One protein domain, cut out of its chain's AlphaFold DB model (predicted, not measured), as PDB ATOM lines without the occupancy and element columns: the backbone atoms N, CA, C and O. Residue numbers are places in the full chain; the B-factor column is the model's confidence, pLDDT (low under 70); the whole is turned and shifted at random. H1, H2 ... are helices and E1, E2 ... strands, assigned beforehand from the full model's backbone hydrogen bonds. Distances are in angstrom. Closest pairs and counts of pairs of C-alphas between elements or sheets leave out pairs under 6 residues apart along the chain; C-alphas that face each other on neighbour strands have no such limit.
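This is residues 193 to 244 and 256 to 301 of the 301 residues of the protein "Hypothetical protein" of Emiliania huxleyi (UniProt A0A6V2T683). A twisted sheet of four strands makes a wall, and one helix, H1, packs across one face of it. The small helix H3 only grazes the sheet, close to where E2 begins, while the small helix H2 lies off the sheet, near H1 and H3, and the turn joining E2 to E3 lies at the far end of the longest axis. The printed part has 98 residues with three named helices and four named strands, in the chain order E1 H1 H2 H3 E2 E3 E4; the class is mixed, helices and strands. The sheet runs E1, E2, E3, E4, all antiparallel. The whole is compact, with a radius of gyration of the C-alphas of 12.9 A and spans of 39 by 26 by 25 A.

Start at the inner strands E2, residues 258 to 266, and E3, residues 269 to 280, an antiparallel hairpin; N 260 and O 277 are 2.8 A apart, within hydrogen-bond range. Beside E2 find the edge strand E1, residues 194 to 199, antiparallel, with N 196 and O 263 at 2.8 A. Beside E3 find the other edge strand E4, residues 283 to 289, with N 278 and O 286 at 2.9 A. E3 and E4 are also a hairpin, and E2, E3 and E4 form a meander, each strand the antiparallel neighbour of the one before. H1, residues 205 to 217, is on the sheet at a height of 9.0 A, two layers with the helix on one face. It lies over E3 and only just over E4, where 3 of its C-alphas fall, and runs across the strands, at 82 degrees to E3 on the local plane. Its closest C-alphas to E3 are those of Asp 207 and Leu 273, 7.1 A. H2, residues 230 to 236, is not on the sheet; it is close to H1 but not clearly touching, with the closest C-alphas, Val 212 and Tyr 231, 6.8 A apart. H3, residues 239 to 242, only grazes the sheet with residues 240 to 242; its closest C-alphas to E2 are those of Leu 241 and Thr 259, 6.7 A. Every O i to N i+4 pair is within range in H1 and H2; H3 is too short for one, and its O i to N i+3 pair is not within range.

Find C-alpha 269 at (-11.116, -4.004, -17.659); from there E3 runs 32.0 A to C-alpha 280 at (-40.548, -16.153, -21.158). E2 measures 25.1 A, E4 17.9 A and E1 16.6 A. H1 runs 18.5 A from C-alpha 205 at (-19.692, -22.508, -29.341); H2 and H3 span 9.3 and 5.5 A.

The C-alphas farthest apart are those of Arg 237 and Arg 267, 39.3 A. Residues 245 to 255 are cut out, and C-alphas 244 and 256 are 11.4 A apart across the cut. The link from H1 to H2 is long, with 12 residues. Mean pLDDT of the printed part is 72.1; 38 residues are under 70, among them 215 to 244.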
ATOM      1  N   VAL A 193     -19.179   0.786 -14.270       87.56
ATOM      2  CA  VAL A 193     -19.642  -0.531 -14.718       87.56
ATOM      3  C   VAL A 193     -20.533  -0.376 -15.945       87.56
ATOM      4  O   VAL A 193     -21.560   0.300 -15.904       87.56
ATOM      5  N   VAL A 194     -20.181  -1.067 -17.025       89.25
ATOM      6  CA  VAL A 194     -20.971  -1.126 -18.253       89.25
ATOM      7  C   VAL A 194     -21.465  -2.551 -18.458       89.25
ATOM      8  O   VAL A 194     -20.684  -3.498 -18.573       89.25
ATOM      9  N   VAL A 195     -22.786  -2.693 -18.545       89.69
ATOM     10  CA  VAL A 195     -23.458  -3.960 -18.842       89.69
ATOM     11  C   VAL A 195     -23.919  -3.940 -20.294       89.69
ATOM     12  O   VAL A 195     -24.678  -3.068 -20.711       89.69
ATOM     13  N   ARG A 196     -23.458  -4.908 -21.090       90.56
ATOM     14  CA  ARG A 196     -23.875  -5.082 -22.485       90.56
ATOM     15  C   ARG A 196     -24.678  -6.367 -22.622       90.56
ATOM     16  O   ARG A 196     -24.172  -7.463 -22.379       90.56
ATOM     17  N   LEU A 197     -25.918  -6.227 -23.070       89.00
ATOM     18  CA  LEU A 197     -26.813  -7.343 -23.342       89.00
ATOM     19  C   LEU A 197     -26.710  -7.712 -24.822       89.00
ATOM     20  O   LEU A 197     -26.767  -6.854 -25.708       89.00
ATOM     21  N   ARG A 198     -26.508  -8.999 -25.100       87.44
ATOM     22  CA  ARG A 198     -26.457  -9.543 -26.462       87.44
ATOM     23  C   ARG A 198     -27.439 -10.702 -26.583       87.44
ATOM     24  O   ARG A 198     -27.488 -11.523 -25.670       87.44
ATOM     25  N   PRO A 199     -28.183 -10.829 -27.694       84.94
ATOM     26  CA  PRO A 199     -29.003 -12.009 -27.932       84.94
ATOM     27  C   PRO A 199     -28.190 -13.301 -27.783       84.94
ATOM     28  O   PRO A 199     -27.042 -13.372 -28.222       84.94
ATOM     29  N   LEU A 200     -28.781 -14.329 -27.165       81.38
ATOM     30  CA  LEU A 200     -28.188 -15.672 -27.164       81.38
ATOM     31  C   LEU A 200     -28.166 -16.265 -28.581       81.38
ATOM     32  O   LEU A 200     -27.296 -17.067 -28.911       81.38
ATOM     33  N   ARG A 201     -29.100 -15.839 -29.437       75.00
ATOM     34  CA  ARG A 201     -29.149 -16.237 -30.843       75.00
ATOM     35  C   ARG A 201     -27.851 -15.856 -31.559       75.00
ATOM     36  O   ARG A 201     -27.428 -14.706 -31.499       75.00
ATOM     37  N   GLY A 202     -27.260 -16.821 -32.262       73.19
ATOM     38  CA  GLY A 202     -25.982 -16.633 -32.953       73.19
ATOM     39  C   GLY A 202     -24.774 -16.587 -32.015       73.19
ATOM     40  O   GLY A 202     -23.727 -16.084 -32.411       73.19
ATOM     41  N   ALA A 203     -24.904 -17.065 -30.771       79.06
ATOM     42  CA  ALA A 203     -23.752 -17.290 -29.907       79.06
ATOM     43  C   ALA A 203     -22.793 -18.313 -30.531       79.06
ATOM     44  O   ALA A 203     -23.234 -19.296 -31.123       79.06
ATOM     45  N   SER A 204     -21.493 -18.067 -30.379       80.88
ATOM     46  CA  SER A 204     -20.457 -19.025 -30.751       80.88
ATOM     47  C   SER A 204     -20.433 -20.202 -29.779       80.88
ATOM     48  O   SER A 204     -20.825 -20.056 -28.621       80.88
ATOM     49  N   ASP A 205     -19.887 -21.338 -30.210       75.81
ATOM     50  CA  ASP A 205     -19.692 -22.508 -29.341       75.81
ATOM     51  C   ASP A 205     -18.890 -22.163 -28.072       75.81
ATOM     52  O   ASP A 205     -19.193 -22.649 -26.987       75.81
ATOM     53  N   GLU A 206     -17.939 -21.230 -28.165       79.00
ATOM     54  CA  GLU A 206     -17.168 -20.749 -27.015       79.00
ATOM     55  C   GLU A 206     -18.035 -20.021 -25.972       79.00
ATOM     56  O   GLU A 206     -17.911 -20.273 -24.768       79.00
ATOM     57  N   ASP A 207     -18.934 -19.131 -26.407       80.88
ATOM     58  CA  ASP A 207     -19.873 -18.458 -25.502       80.88
ATOM     59  C   ASP A 207     -20.780 -19.484 -24.812       80.88
ATOM     60  O   ASP A 207     -21.088 -19.373 -23.622       80.88
ATOM     61  N   LEU A 208     -21.198 -20.499 -25.560       78.00
ATOM     62  CA  LEU A 208     -22.078 -21.556 -25.088       78.00
ATOM     63  C   LEU A 208     -21.390 -22.437 -24.035       78.00
ATOM     64  O   LEU A 208     -21.903 -22.575 -22.917       78.00
ATOM     65  N   ASP A 209     -20.185 -22.927 -24.319       77.19
ATOM     66  CA  ASP A 209     -19.344 -23.658 -23.364       77.19
ATOM     67  C   ASP A 209     -19.085 -22.835 -22.100       77.19
ATOM     68  O   ASP A 209     -19.107 -23.333 -20.962       77.19
ATOM     69  N   ARG A 210     -18.889 -21.526 -22.274       78.94
ATOM     70  CA  ARG A 210     -18.670 -20.606 -21.165       78.94
ATOM     71  C   ARG A 210     -19.903 -20.476 -20.271       78.94
ATOM     72  O   ARG A 210     -19.740 -20.485 -19.045       78.94
ATOM     73  N   LEU A 211     -21.104 -20.375 -20.837       79.75
ATOM     74  CA  LEU A 211     -22.365 -20.349 -20.083       79.75
ATOM     75  C   LEU A 211     -22.594 -21.652 -19.318       79.75
ATOM     76  O   LEU A 211     -22.952 -21.616 -18.134       79.75
ATOM     77  N   VAL A 212     -22.315 -22.798 -19.942       76.19
ATOM     78  CA  VAL A 212     -22.368 -24.105 -19.273       76.19
ATOM     79  C   VAL A 212     -21.432 -24.112 -18.067       76.19
ATOM     80  O   VAL A 212     -21.865 -24.399 -16.945       76.19
ATOM     81  N   ALA A 213     -20.177 -23.699 -18.253       75.12
ATOM     82  CA  ALA A 213     -19.206 -23.616 -17.167       75.12
ATOM     83  C   ALA A 213     -19.644 -22.651 -16.047       75.12
ATOM     84  O   ALA A 213     -19.356 -22.908 -14.875       75.12
ATOM     85  N   LEU A 214     -20.339 -21.554 -16.369       76.62
ATOM     86  CA  LEU A 214     -20.901 -20.637 -15.369       76.62
ATOM     87  C   LEU A 214     -22.011 -21.307 -14.549       76.62
ATOM     88  O   LEU A 214     -21.982 -21.219 -13.321       76.62
ATOM     89  N   THR A 215     -22.936 -22.043 -15.174       68.94
ATOM     90  CA  THR A 215     -24.024 -22.720 -14.432       68.94
ATOM     91  C   THR A 215     -23.541 -23.768 -13.440       68.94
ATOM     92  O   THR A 215     -24.145 -23.941 -12.383       68.94
ATOM     93  N   GLN A 216     -22.423 -24.427 -13.742       66.06
ATOM     94  CA  GLN A 216     -21.810 -25.412 -12.852       66.06
ATOM     95  C   GLN A 216     -21.085 -24.770 -11.661       66.06
ATOM     96  O   GLN A 216     -20.879 -25.427 -10.641       66.06
ATOM     97  N   ARG A 217     -20.676 -23.501 -11.784       66.12
ATOM     98  CA  ARG A 217     -19.788 -22.821 -10.826       66.12
ATOM     99  C   ARG A 217     -20.487 -21.742  -9.997       66.12
ATOM    100  O   ARG A 217     -19.983 -21.386  -8.932       66.12
ATOM    101  N   THR A 218     -21.630 -21.233 -10.446       58.66
ATOM    102  CA  THR A 218     -22.398 -20.219  -9.716       58.66
ATOM    103  C   THR A 218     -23.427 -20.867  -8.794       58.66
ATOM    104  O   THR A 218     -24.412 -21.448  -9.247       58.66
ATOM    105  N   ASN A 219     -23.236 -20.693  -7.483       56.25
ATOM    106  CA  ASN A 219     -24.169 -21.172  -6.456       56.25
ATOM    107  C   ASN A 219     -25.013 -20.059  -5.813       56.25
ATOM    108  O   ASN A 219     -26.130 -20.337  -5.390       56.25
ATOM    109  N   ARG A 220     -24.507 -18.815  -5.742       57.34
ATOM    110  CA  ARG A 220     -25.211 -17.688  -5.095       57.34
ATOM    111  C   ARG A 220     -26.165 -16.944  -6.033       57.34
ATOM    112  O   ARG A 220     -27.260 -16.604  -5.614       57.34
ATOM    113  N   LEU A 221     -25.771 -16.745  -7.292       59.72
ATOM    114  CA  LEU A 221     -26.553 -16.031  -8.310       59.72
ATOM    115  C   LEU A 221     -27.039 -16.968  -9.421       59.72
ATOM    116  O   LEU A 221     -26.988 -16.613 -10.588       59.72
ATOM    117  N   ASN A 222     -27.442 -18.193  -9.078       59.75
ATOM    118  CA  ASN A 222     -28.165 -19.075  -9.994       59.75
ATOM    119  C   ASN A 222     -29.560 -19.297  -9.411       59.75
ATOM    120  O   ASN A 222     -29.757 -20.204  -8.598       59.75
ATOM    121  N   TYR A 223     -30.510 -18.454  -9.825       63.34
ATOM    122  CA  TYR A 223     -31.881 -18.457  -9.303       63.34
ATOM    123  C   TYR A 223     -32.547 -19.837  -9.421       63.34
ATOM    124  O   TYR A 223     -33.243 -20.290  -8.520       63.34
ATOM    125  N   THR A 224     -32.257 -20.556 -10.507       61.97
ATOM    126  CA  THR A 224     -32.882 -21.854 -10.799       61.97
ATOM    127  C   THR A 224     -32.231 -23.040 -10.088       61.97
ATOM    128  O   THR A 224     -32.830 -24.111 -10.024       61.97
ATOM    129  N   ARG A 225     -30.991 -22.886  -9.596       59.16
ATOM    130  CA  ARG A 225     -30.144 -23.951  -9.020       59.16
ATOM    131  C   ARG A 225     -29.962 -25.206  -9.900       59.16
ATOM    132  O   ARG A 225     -29.453 -26.213  -9.411       59.16
ATOM    133  N   ARG A 226     -30.323 -25.172 -11.189       60.31
ATOM    134  CA  ARG A 226     -30.149 -26.299 -12.124       60.31
ATOM    135  C   ARG A 226     -28.685 -26.370 -12.583       60.31
ATOM    136  O   ARG A 226     -28.121 -25.347 -12.964       60.31
ATOM    137  N   ARG A 227     -28.057 -27.556 -12.496       55.88
ATOM    138  CA  ARG A 227     -26.591 -27.734 -12.654       55.88
ATOM    139  C   ARG A 227     -26.141 -28.741 -13.730       55.88
ATOM    140  O   ARG A 227     -24.961 -28.738 -14.068       55.88
ATOM    141  N   ARG A 228     -27.018 -29.595 -14.285       46.56
ATOM    142  CA  ARG A 228     -26.669 -30.601 -15.322       46.56
ATOM    143  C   ARG A 228     -27.828 -30.872 -16.289       46.56
ATOM    144  O   ARG A 228     -28.975 -30.699 -15.898       46.56
ATOM    145  N   GLY A 229     -27.518 -31.260 -17.534       49.12
ATOM    146  CA  GLY A 229     -28.481 -31.642 -18.593       49.12
ATOM    147  C   GLY A 229     -29.297 -30.494 -19.202       49.12
ATOM    148  O   GLY A 229     -29.737 -30.575 -20.339       49.12
ATOM    149  N   TRP A 230     -29.423 -29.388 -18.469       48.84
ATOM    150  CA  TRP A 230     -30.305 -28.270 -18.793       48.84
ATOM    151  C   TRP A 230     -29.913 -27.486 -20.050       48.84
ATOM    152  O   TRP A 230     -30.772 -26.850 -20.631       48.84
ATOM    153  N   TYR A 231     -28.634 -27.480 -20.443       52.94
ATOM    154  CA  TYR A 231     -28.171 -26.729 -21.613       52.94
ATOM    155  C   TYR A 231     -28.626 -27.398 -22.914       52.94
ATOM    156  O   TYR A 231     -29.162 -26.736 -23.797       52.94
ATOM    157  N   TRP A 232     -28.521 -28.731 -22.962       49.94
ATOM    158  CA  TRP A 232     -29.179 -29.542 -23.981       49.94
ATOM    159  C   TRP A 232     -30.692 -29.422 -23.863       49.94
ATOM    160  O   TRP A 232     -31.342 -29.280 -24.870       49.94
ATOM    161  N   GLU A 233     -31.265 -29.311 -22.665       49.97
ATOM    162  CA  GLU A 233     -32.702 -29.047 -22.512       49.97
ATOM    163  C   GLU A 233     -33.139 -27.645 -23.014       49.97
ATOM    164  O   GLU A 233     -34.219 -27.511 -23.582       49.97
ATOM    165  N   LEU A 234     -32.296 -26.613 -22.872       53.84
ATOM    166  CA  LEU A 234     -32.510 -25.249 -23.375       53.84
ATOM    167  C   LEU A 234     -32.409 -25.185 -24.907       53.84
ATOM    168  O   LEU A 234     -33.120 -24.407 -25.532       53.84
ATOM    169  N   LEU A 235     -31.525 -26.000 -25.497       51.47
ATOM    170  CA  LEU A 235     -31.329 -26.123 -26.946       51.47
ATOM    171  C   LEU A 235     -32.314 -27.106 -27.615       51.47
ATOM    172  O   LEU A 235     -32.803 -26.823 -28.704       51.47
ATOM    173  N   GLU A 236     -32.605 -28.248 -26.983       46.03
ATOM    174  CA  GLU A 236     -33.426 -29.357 -27.504       46.03
ATOM    175  C   GLU A 236     -34.918 -29.188 -27.196       46.03
ATOM    176  O   GLU A 236     -35.741 -29.456 -28.070       46.03
ATOM    177  N   ARG A 237     -35.307 -28.755 -25.982       44.66
ATOM    178  CA  ARG A 237     -36.732 -28.550 -25.622       44.66
ATOM    179  C   ARG A 237     -37.205 -27.119 -25.839       44.66
ATOM    180  O   ARG A 237     -38.408 -26.901 -25.938       44.66
ATOM    181  N   ASP A 238     -36.284 -26.166 -25.920       48.72
ATOM    182  CA  ASP A 238     -36.580 -24.749 -26.121       48.72
ATOM    183  C   ASP A 238     -35.937 -24.221 -27.417       48.72
ATOM    184  O   ASP A 238     -35.379 -23.126 -27.489       48.72
ATOM    185  N   THR A 239     -36.140 -24.963 -28.510       46.12
ATOM    186  CA  THR A 239     -36.083 -24.408 -29.875       46.12
ATOM    187  C   THR A 239     -36.918 -23.120 -29.997       46.12
ATOM    188  O   THR A 239     -36.580 -22.254 -30.798       46.12
ATOM    189  N   ASP A 240     -37.916 -22.938 -29.123       46.72
ATOM    190  CA  ASP A 240     -38.718 -21.724 -28.918       46.72
ATOM    191  C   ASP A 240     -38.002 -20.546 -28.210       46.72
ATOM    192  O   ASP A 240     -38.460 -19.414 -28.343       46.72
ATOM    193  N   LEU A 241     -36.904 -20.749 -27.460       46.38
ATOM    194  CA  LEU A 241     -36.100 -19.653 -26.864       46.38
ATOM    195  C   LEU A 241     -35.103 -19.043 -27.859       46.38
ATOM    196  O   LEU A 241     -34.645 -17.913 -27.672       46.38
ATOM    197  N   LEU A 242     -34.754 -19.802 -28.899       47.81
ATOM    198  CA  LEU A 242     -33.995 -19.349 -30.067       47.81
ATOM    199  C   LEU A 242     -34.911 -18.974 -31.242       47.81
ATOM    200  O   LEU A 242     -34.452 -18.321 -32.189       47.81
ATOM    201  N   ALA A 243     -36.181 -19.389 -31.194       46.69
ATOM    202  CA  ALA A 243     -37.184 -19.008 -32.169       46.69
ATOM    203  C   ALA A 243     -37.425 -17.498 -32.087       46.69
ATOM    204  O   ALA A 243     -37.417 -16.922 -30.997       46.69
ATOM    205  N   PRO A 244     -37.620 -16.828 -33.234       45.72
ATOM    206  CA  PRO A 244     -38.005 -15.433 -33.215       45.72
ATOM    207  C   PRO A 244     -39.292 -15.303 -32.402       45.72
ATOM    208  O   PRO A 244     -40.239 -16.066 -32.619       45.72
ATOM    209  N   GLU A 256     -43.446 -10.282 -23.229       66.88
ATOM    210  CA  GLU A 256     -42.153 -10.387 -23.909       66.88
ATOM    211  C   GLU A 256     -41.393 -11.668 -23.524       66.88
ATOM    212  O   GLU A 256     -41.411 -12.124 -22.369       66.88
ATOM    213  N   SER A 257     -40.740 -12.274 -24.517       74.94
ATOM    214  CA  SER A 257     -39.856 -13.426 -24.337       74.94
ATOM    215  C   SER A 257     -38.500 -13.134 -24.969       74.94
ATOM    216  O   SER A 257     -38.417 -12.839 -26.157       74.94
ATOM    217  N   PHE A 258     -37.428 -13.221 -24.186       79.31
ATOM    218  CA  PHE A 258     -36.072 -12.961 -24.656       79.31
ATOM    219  C   PHE A 258     -35.046 -13.757 -23.857       79.31
ATOM    220  O   PHE A 258     -35.234 -14.048 -22.675       79.31
ATOM    221  N   THR A 259     -33.929 -14.072 -24.509       82.31
ATOM    222  CA  THR A 259     -32.769 -14.689 -23.862       82.31
ATOM    223  C   THR A 259     -31.507 -13.942 -24.252       82.31
ATOM    224  O   THR A 259     -31.134 -13.906 -25.430       82.31
ATOM    225  N   TRP A 260     -30.842 -13.355 -23.263       87.56
ATOM    226  CA  TRP A 260     -29.675 -12.506 -23.447       87.56
ATOM    227  C   TRP A 260     -28.471 -13.014 -22.664       87.56
ATOM    228  O   TRP A 260     -28.548 -13.358 -21.484       87.56
ATOM    229  N   LYS A 261     -27.333 -13.001 -23.346       89.06
ATOM    230  CA  LYS A 261     -25.999 -13.091 -22.772       89.06
ATOM    231  C   LYS A 261     -25.625 -11.741 -22.181       89.06
ATOM    232  O   LYS A 261     -25.830 -10.706 -22.821       89.06
ATOM    233  N   VAL A 262     -25.035 -11.767 -20.993       89.56
ATOM    234  CA  VAL A 262     -24.627 -10.559 -20.277       89.56
ATOM    235  C   VAL A 262     -23.112 -10.443 -20.288       89.56
ATOM    236  O   VAL A 262     -22.420 -11.309 -19.748       89.56
ATOM    237  N   TYR A 263     -22.606  -9.375 -20.895       90.62
ATOM    238  CA  TYR A 263     -21.198  -8.995 -20.869       90.62
ATOM    239  C   TYR A 263     -21.018  -7.818 -19.919       90.62
ATOM    240  O   TYR A 263     -21.861  -6.922 -19.881       90.62
ATOM    241  N   VAL A 264     -19.930  -7.830 -19.154       90.06
ATOM    242  CA  VAL A 264     -19.647  -6.794 -18.155       90.06
ATOM    243  C   VAL A 264     -18.227  -6.284 -18.332       90.06
ATOM    244  O   VAL A 264     -17.295  -7.074 -18.495       90.06
ATOM    245  N   SER A 265     -18.069  -4.971 -18.255       90.38
ATOM    246  CA  SER A 265     -16.785  -4.283 -18.164       90.38
ATOM    247  C   SER A 265     -16.843  -3.225 -17.069       90.38
ATOM    248  O   SER A 265     -17.923  -2.759 -16.712       90.38
ATOM    249  N   ASP A 266     -15.691  -2.848 -16.542       90.75
ATOM    250  CA  ASP A 266     -15.521  -1.712 -15.638       90.75
ATOM    251  C   ASP A 266     -14.221  -0.971 -15.995       90.75
ATOM    252  O   ASP A 266     -13.520  -1.351 -16.939       90.75
ATOM    253  N   ARG A 267     -13.874   0.078 -15.245       91.31
ATOM    254  CA  ARG A 267     -12.633   0.840 -15.462       91.31
ATOM    255  C   ARG A 267     -11.348   0.016 -15.324       91.31
ATOM    256  O   ARG A 267     -10.290   0.473 -15.745       91.31
ATOM    257  N   PHE A 268     -11.404  -1.147 -14.673       88.00
ATOM    258  CA  PHE A 268     -10.246  -2.020 -14.498       88.00
ATOM    259  C   PHE A 268     -10.071  -2.928 -15.714       88.00
ATOM    260  O   PHE A 268      -8.938  -3.251 -16.067       88.00
ATOM    261  N   GLY A 269     -11.165  -3.321 -16.373       87.94
ATOM    262  CA  GLY A 269     -11.116  -4.004 -17.659       87.94
ATOM    263  C   GLY A 269     -12.395  -4.753 -18.038       87.94
ATOM    264  O   GLY A 269     -13.464  -4.617 -17.445       87.94
ATOM    265  N   GLU A 270     -12.271  -5.585 -19.069       87.50
ATOM    266  CA  GLU A 270     -13.364  -6.406 -19.590       87.50
ATOM    267  C   GLU A 270     -13.457  -7.736 -18.816       87.50
ATOM    268  O   GLU A 270     -12.547  -8.569 -18.848       87.50
ATOM    269  N   HIS A 271     -14.590  -7.983 -18.147       83.38
ATOM    270  CA  HIS A 271     -14.867  -9.263 -17.472       83.38
ATOM    271  C   HIS A 271     -15.388 -10.332 -18.443       83.38
ATOM    272  O   HIS A 271     -15.355 -11.532 -18.135       83.38
ATOM    273  N   GLY A 272     -15.849  -9.897 -19.620       86.69
ATOM    274  CA  GLY A 272     -16.365 -10.738 -20.696       86.69
ATOM    275  C   GLY A 272     -17.742 -11.322 -20.385       86.69
ATOM    276  O   GLY A 272     -18.533 -10.729 -19.649       86.69
ATOM    277  N   LEU A 273     -18.034 -12.496 -20.958       87.56
ATOM    278  CA  LEU A 273     -19.303 -13.185 -20.737       87.56
ATOM    279  C   LEU A 273     -19.451 -13.593 -19.267       87.56
ATOM    280  O   LEU A 273     -18.727 -14.449 -18.734       87.56
ATOM    281  N   ALA A 274     -20.421 -12.957 -18.634       86.75
ATOM    282  CA  ALA A 274     -20.565 -12.869 -17.197       86.75
ATOM    283  C   ALA A 274     -21.900 -13.415 -16.696       86.75
ATOM    284  O   ALA A 274     -21.993 -13.756 -15.516       86.75
ATOM    285  N   GLY A 275     -22.903 -13.543 -17.562       86.56
ATOM    286  CA  GLY A 275     -24.211 -14.016 -17.151       86.56
ATOM    287  C   GLY A 275     -25.158 -14.371 -18.286       86.56
ATOM    288  O   GLY A 275     -24.834 -14.243 -19.469       86.56
ATOM    289  N   LEU A 276     -26.341 -14.824 -17.883       86.00
ATOM    290  CA  LEU A 276     -27.465 -15.161 -18.745       86.00
ATOM    291  C   LEU A 276     -28.759 -14.707 -18.075       86.00
ATOM    292  O   LEU A 276     -29.004 -15.032 -16.909       86.00
ATOM    293  N   VAL A 277     -29.603 -14.029 -18.844       86.62
ATOM    294  CA  VAL A 277     -30.972 -13.691 -18.459       86.62
ATOM    295  C   VAL A 277     -31.916 -14.282 -19.494       86.62
ATOM    296  O   VAL A 277     -31.718 -14.096 -20.693       86.62
ATOM    297  N   ALA A 278     -32.936 -15.002 -19.040       82.50
ATOM    298  CA  ALA A 278     -33.996 -15.516 -19.896       82.50
ATOM    299  C   ALA A 278     -35.356 -15.210 -19.278       82.50
ATOM    300  O   ALA A 278     -35.643 -15.638 -18.155       82.50
ATOM    301  N   VAL A 279     -36.203 -14.514 -20.026       82.00
ATOM    302  CA  VAL A 279     -37.593 -14.213 -19.681       82.00
ATOM    303  C   VAL A 279     -38.485 -14.882 -20.716       82.00
ATOM    304  O   VAL A 279     -38.199 -14.845 -21.911       82.00
ATOM    305  N   ARG A 280     -39.567 -15.521 -20.270       75.06
ATOM    306  CA  ARG A 280     -40.548 -16.153 -21.158       75.06
ATOM    307  C   ARG A 280     -41.951 -15.850 -20.685       75.06
ATOM    308  O   ARG A 280     -42.298 -16.201 -19.555       75.06
ATOM    309  N   ARG A 281     -42.766 -15.271 -21.570       77.19
ATOM    310  CA  ARG A 281     -44.130 -14.818 -21.261       77.19
ATOM    311  C   ARG A 281     -44.140 -13.977 -19.976       77.19
ATOM    312  O   ARG A 281     -44.956 -14.217 -19.092       77.19
ATOM    313  N   GLY A 282     -43.165 -13.071 -19.847       75.12
ATOM    314  CA  GLY A 282     -43.001 -12.184 -18.689       75.12
ATOM    315  C   GLY A 282     -42.593 -12.861 -17.376       75.12
ATOM    316  O   GLY A 282     -42.499 -12.191 -16.355       75.12
ATOM    317  N   ALA A 283     -42.320 -14.168 -17.381       78.12
ATOM    318  CA  ALA A 283     -41.765 -14.873 -16.232       78.12
ATOM    319  C   ALA A 283     -40.250 -15.052 -16.390       78.12
ATOM    320  O   ALA A 283     -39.785 -15.574 -17.407       78.12
ATOM    321  N   LEU A 284     -39.482 -14.677 -15.364       80.31
ATOM    322  CA  LEU A 284     -38.042 -14.920 -15.299       80.31
ATOM    323  C   LEU A 284     -37.777 -16.428 -15.227       80.31
ATOM    324  O   LEU A 284     -38.119 -17.096 -14.249       80.31
ATOM    325  N   ARG A 285     -37.188 -16.978 -16.286       77.19
ATOM    326  CA  ARG A 285     -36.830 -18.398 -16.382       77.19
ATOM    327  C   ARG A 285     -35.410 -18.644 -15.927       77.19
ATOM    328  O   ARG A 285     -35.185 -19.597 -15.191       77.19
ATOM    329  N   HIS A 286     -34.481 -17.780 -16.323       75.75
ATOM    330  CA  HIS A 286     -33.080 -17.901 -15.943       75.75
ATOM    331  C   HIS A 286     -32.490 -16.550 -15.571       75.75
ATOM    332  O   HIS A 286     -32.718 -15.549 -16.242       75.75
ATOM    333  N   PHE A 287     -31.706 -16.565 -14.498       79.94
ATOM    334  CA  PHE A 287     -30.924 -15.435 -14.028       79.94
ATOM    335  C   PHE A 287     -29.651 -15.990 -13.400       79.94
ATOM    336  O   PHE A 287     -29.695 -16.662 -12.358       79.94
ATOM    337  N   LEU A 288     -28.548 -15.807 -14.118       78.00
ATOM    338  CA  LEU A 288     -27.242 -16.361 -13.802       78.00
ATOM    339  C   LEU A 288     -26.181 -15.277 -13.927       78.00
ATOM    340  O   LEU A 288     -26.047 -14.699 -14.999       78.00
ATOM    341  N   PHE A 289     -25.355 -15.107 -12.896       78.56
ATOM    342  CA  PHE A 289     -24.170 -14.248 -12.961       78.56
ATOM    343  C   PHE A 289     -22.933 -14.922 -12.372       78.56
ATOM    344  O   PHE A 289     -23.001 -15.765 -11.476       78.56
ATOM    345  N   SER A 290     -21.766 -14.548 -12.878       77.88
ATOM    346  CA  SER A 290     -20.474 -14.933 -12.322       77.88
ATOM    347  C   SER A 290     -20.341 -14.414 -10.890       77.88
ATOM    348  O   SER A 290     -20.438 -13.213 -10.649       77.88
ATOM    349  N   CYS A 291     -20.007 -15.295  -9.942       67.00
ATOM    350  CA  CYS A 291     -19.764 -14.915  -8.543       67.00
ATOM    351  C   CYS A 291     -18.662 -13.851  -8.371       67.00
ATOM    352  O   CYS A 291     -18.607 -13.202  -7.337       67.00
ATOM    353  N   ARG A 292     -17.779 -13.656  -9.358       68.25
ATOM    354  CA  ARG A 292     -16.725 -12.625  -9.292       68.25
ATOM    355  C   ARG A 292     -17.236 -11.199  -9.510       68.25
ATOM    356  O   ARG A 292     -16.529 -10.259  -9.185       68.25
ATOM    357  N   LEU A 293     -18.452 -11.052 -10.032       70.88
ATOM    358  CA  LEU A 293     -19.121  -9.758 -10.165       70.88
ATOM    359  C   LEU A 293     -20.007  -9.435  -8.959       70.88
ATOM    360  O   LEU A 293     -20.639  -8.383  -8.934       70.88
ATOM    361  N   LEU A 294     -20.048 -10.321  -7.953       67.81
ATOM    362  CA  LEU A 294     -20.736 -10.036  -6.699       67.81
ATOM    363  C   LEU A 294     -20.192  -8.732  -6.109       67.81
ATOM    364  O   LEU A 294     -18.978  -8.552  -5.982       67.81
ATOM    365  N   GLY A 295     -21.113  -7.832  -5.774       69.12
ATOM    366  CA  GLY A 295     -20.794  -6.503  -5.268       69.12
ATOM    367  C   GLY A 295     -20.487  -5.466  -6.347       69.12
ATOM    368  O   GLY A 295     -19.946  -4.439  -5.992       69.12
ATOM    369  N   LEU A 296     -20.743  -5.711  -7.640       74.06
ATOM    370  CA  LEU A 296     -20.870  -4.632  -8.646       74.06
ATOM    371  C   LEU A 296     -22.326  -4.196  -8.861       74.06
ATOM    372  O   LEU A 296     -22.576  -3.309  -9.667       74.06
ATOM    373  N   HIS A 297     -23.274  -4.849  -8.184       74.25
ATOM    374  CA  HIS A 297     -24.716  -4.635  -8.339       74.25
ATOM    375  C   HIS A 297     -25.202  -4.735  -9.798       74.25
ATOM    376  O   HIS A 297     -26.226  -4.165 -10.160       74.25
ATOM    377  N   VAL A 298     -24.485  -5.501 -10.632       74.06
ATOM    378  CA  VAL A 298     -24.831  -5.764 -12.041       74.06
ATOM    379  C   VAL A 298     -26.219  -6.391 -12.152       74.06
ATOM    380  O   VAL A 298     -26.913  -6.191 -13.138       74.06
ATOM    381  N   GLU A 299     -26.631  -7.150 -11.141       68.12
ATOM    382  CA  GLU A 299     -27.949  -7.767 -11.062       68.12
ATOM    383  C   GLU A 299     -29.113  -6.770 -10.956       68.12
ATOM    384  O   GLU A 299     -30.252  -7.170 -11.184       68.12
ATOM    385  N   GLY A 300     -28.843  -5.516 -10.575       63.44
ATOM    386  CA  GLY A 300     -29.843  -4.453 -10.466       63.44
ATOM    387  C   GLY A 300     -29.950  -3.553 -11.701       63.44
ATOM    388  O   GLY A 300     -30.809  -2.675 -11.705       63.44
ATOM    389  N   ALA A 301     -29.080  -3.745 -12.699       58.91
ATOM    390  CA  ALA A 301     -29.061  -3.001 -13.961       58.91
ATOM    391  C   ALA A 301     -29.992  -3.635 -15.004       58.91
ATOM    392  O   ALA A 301     -30.652  -2.862 -15.733       58.91
TER     393      ALA A 301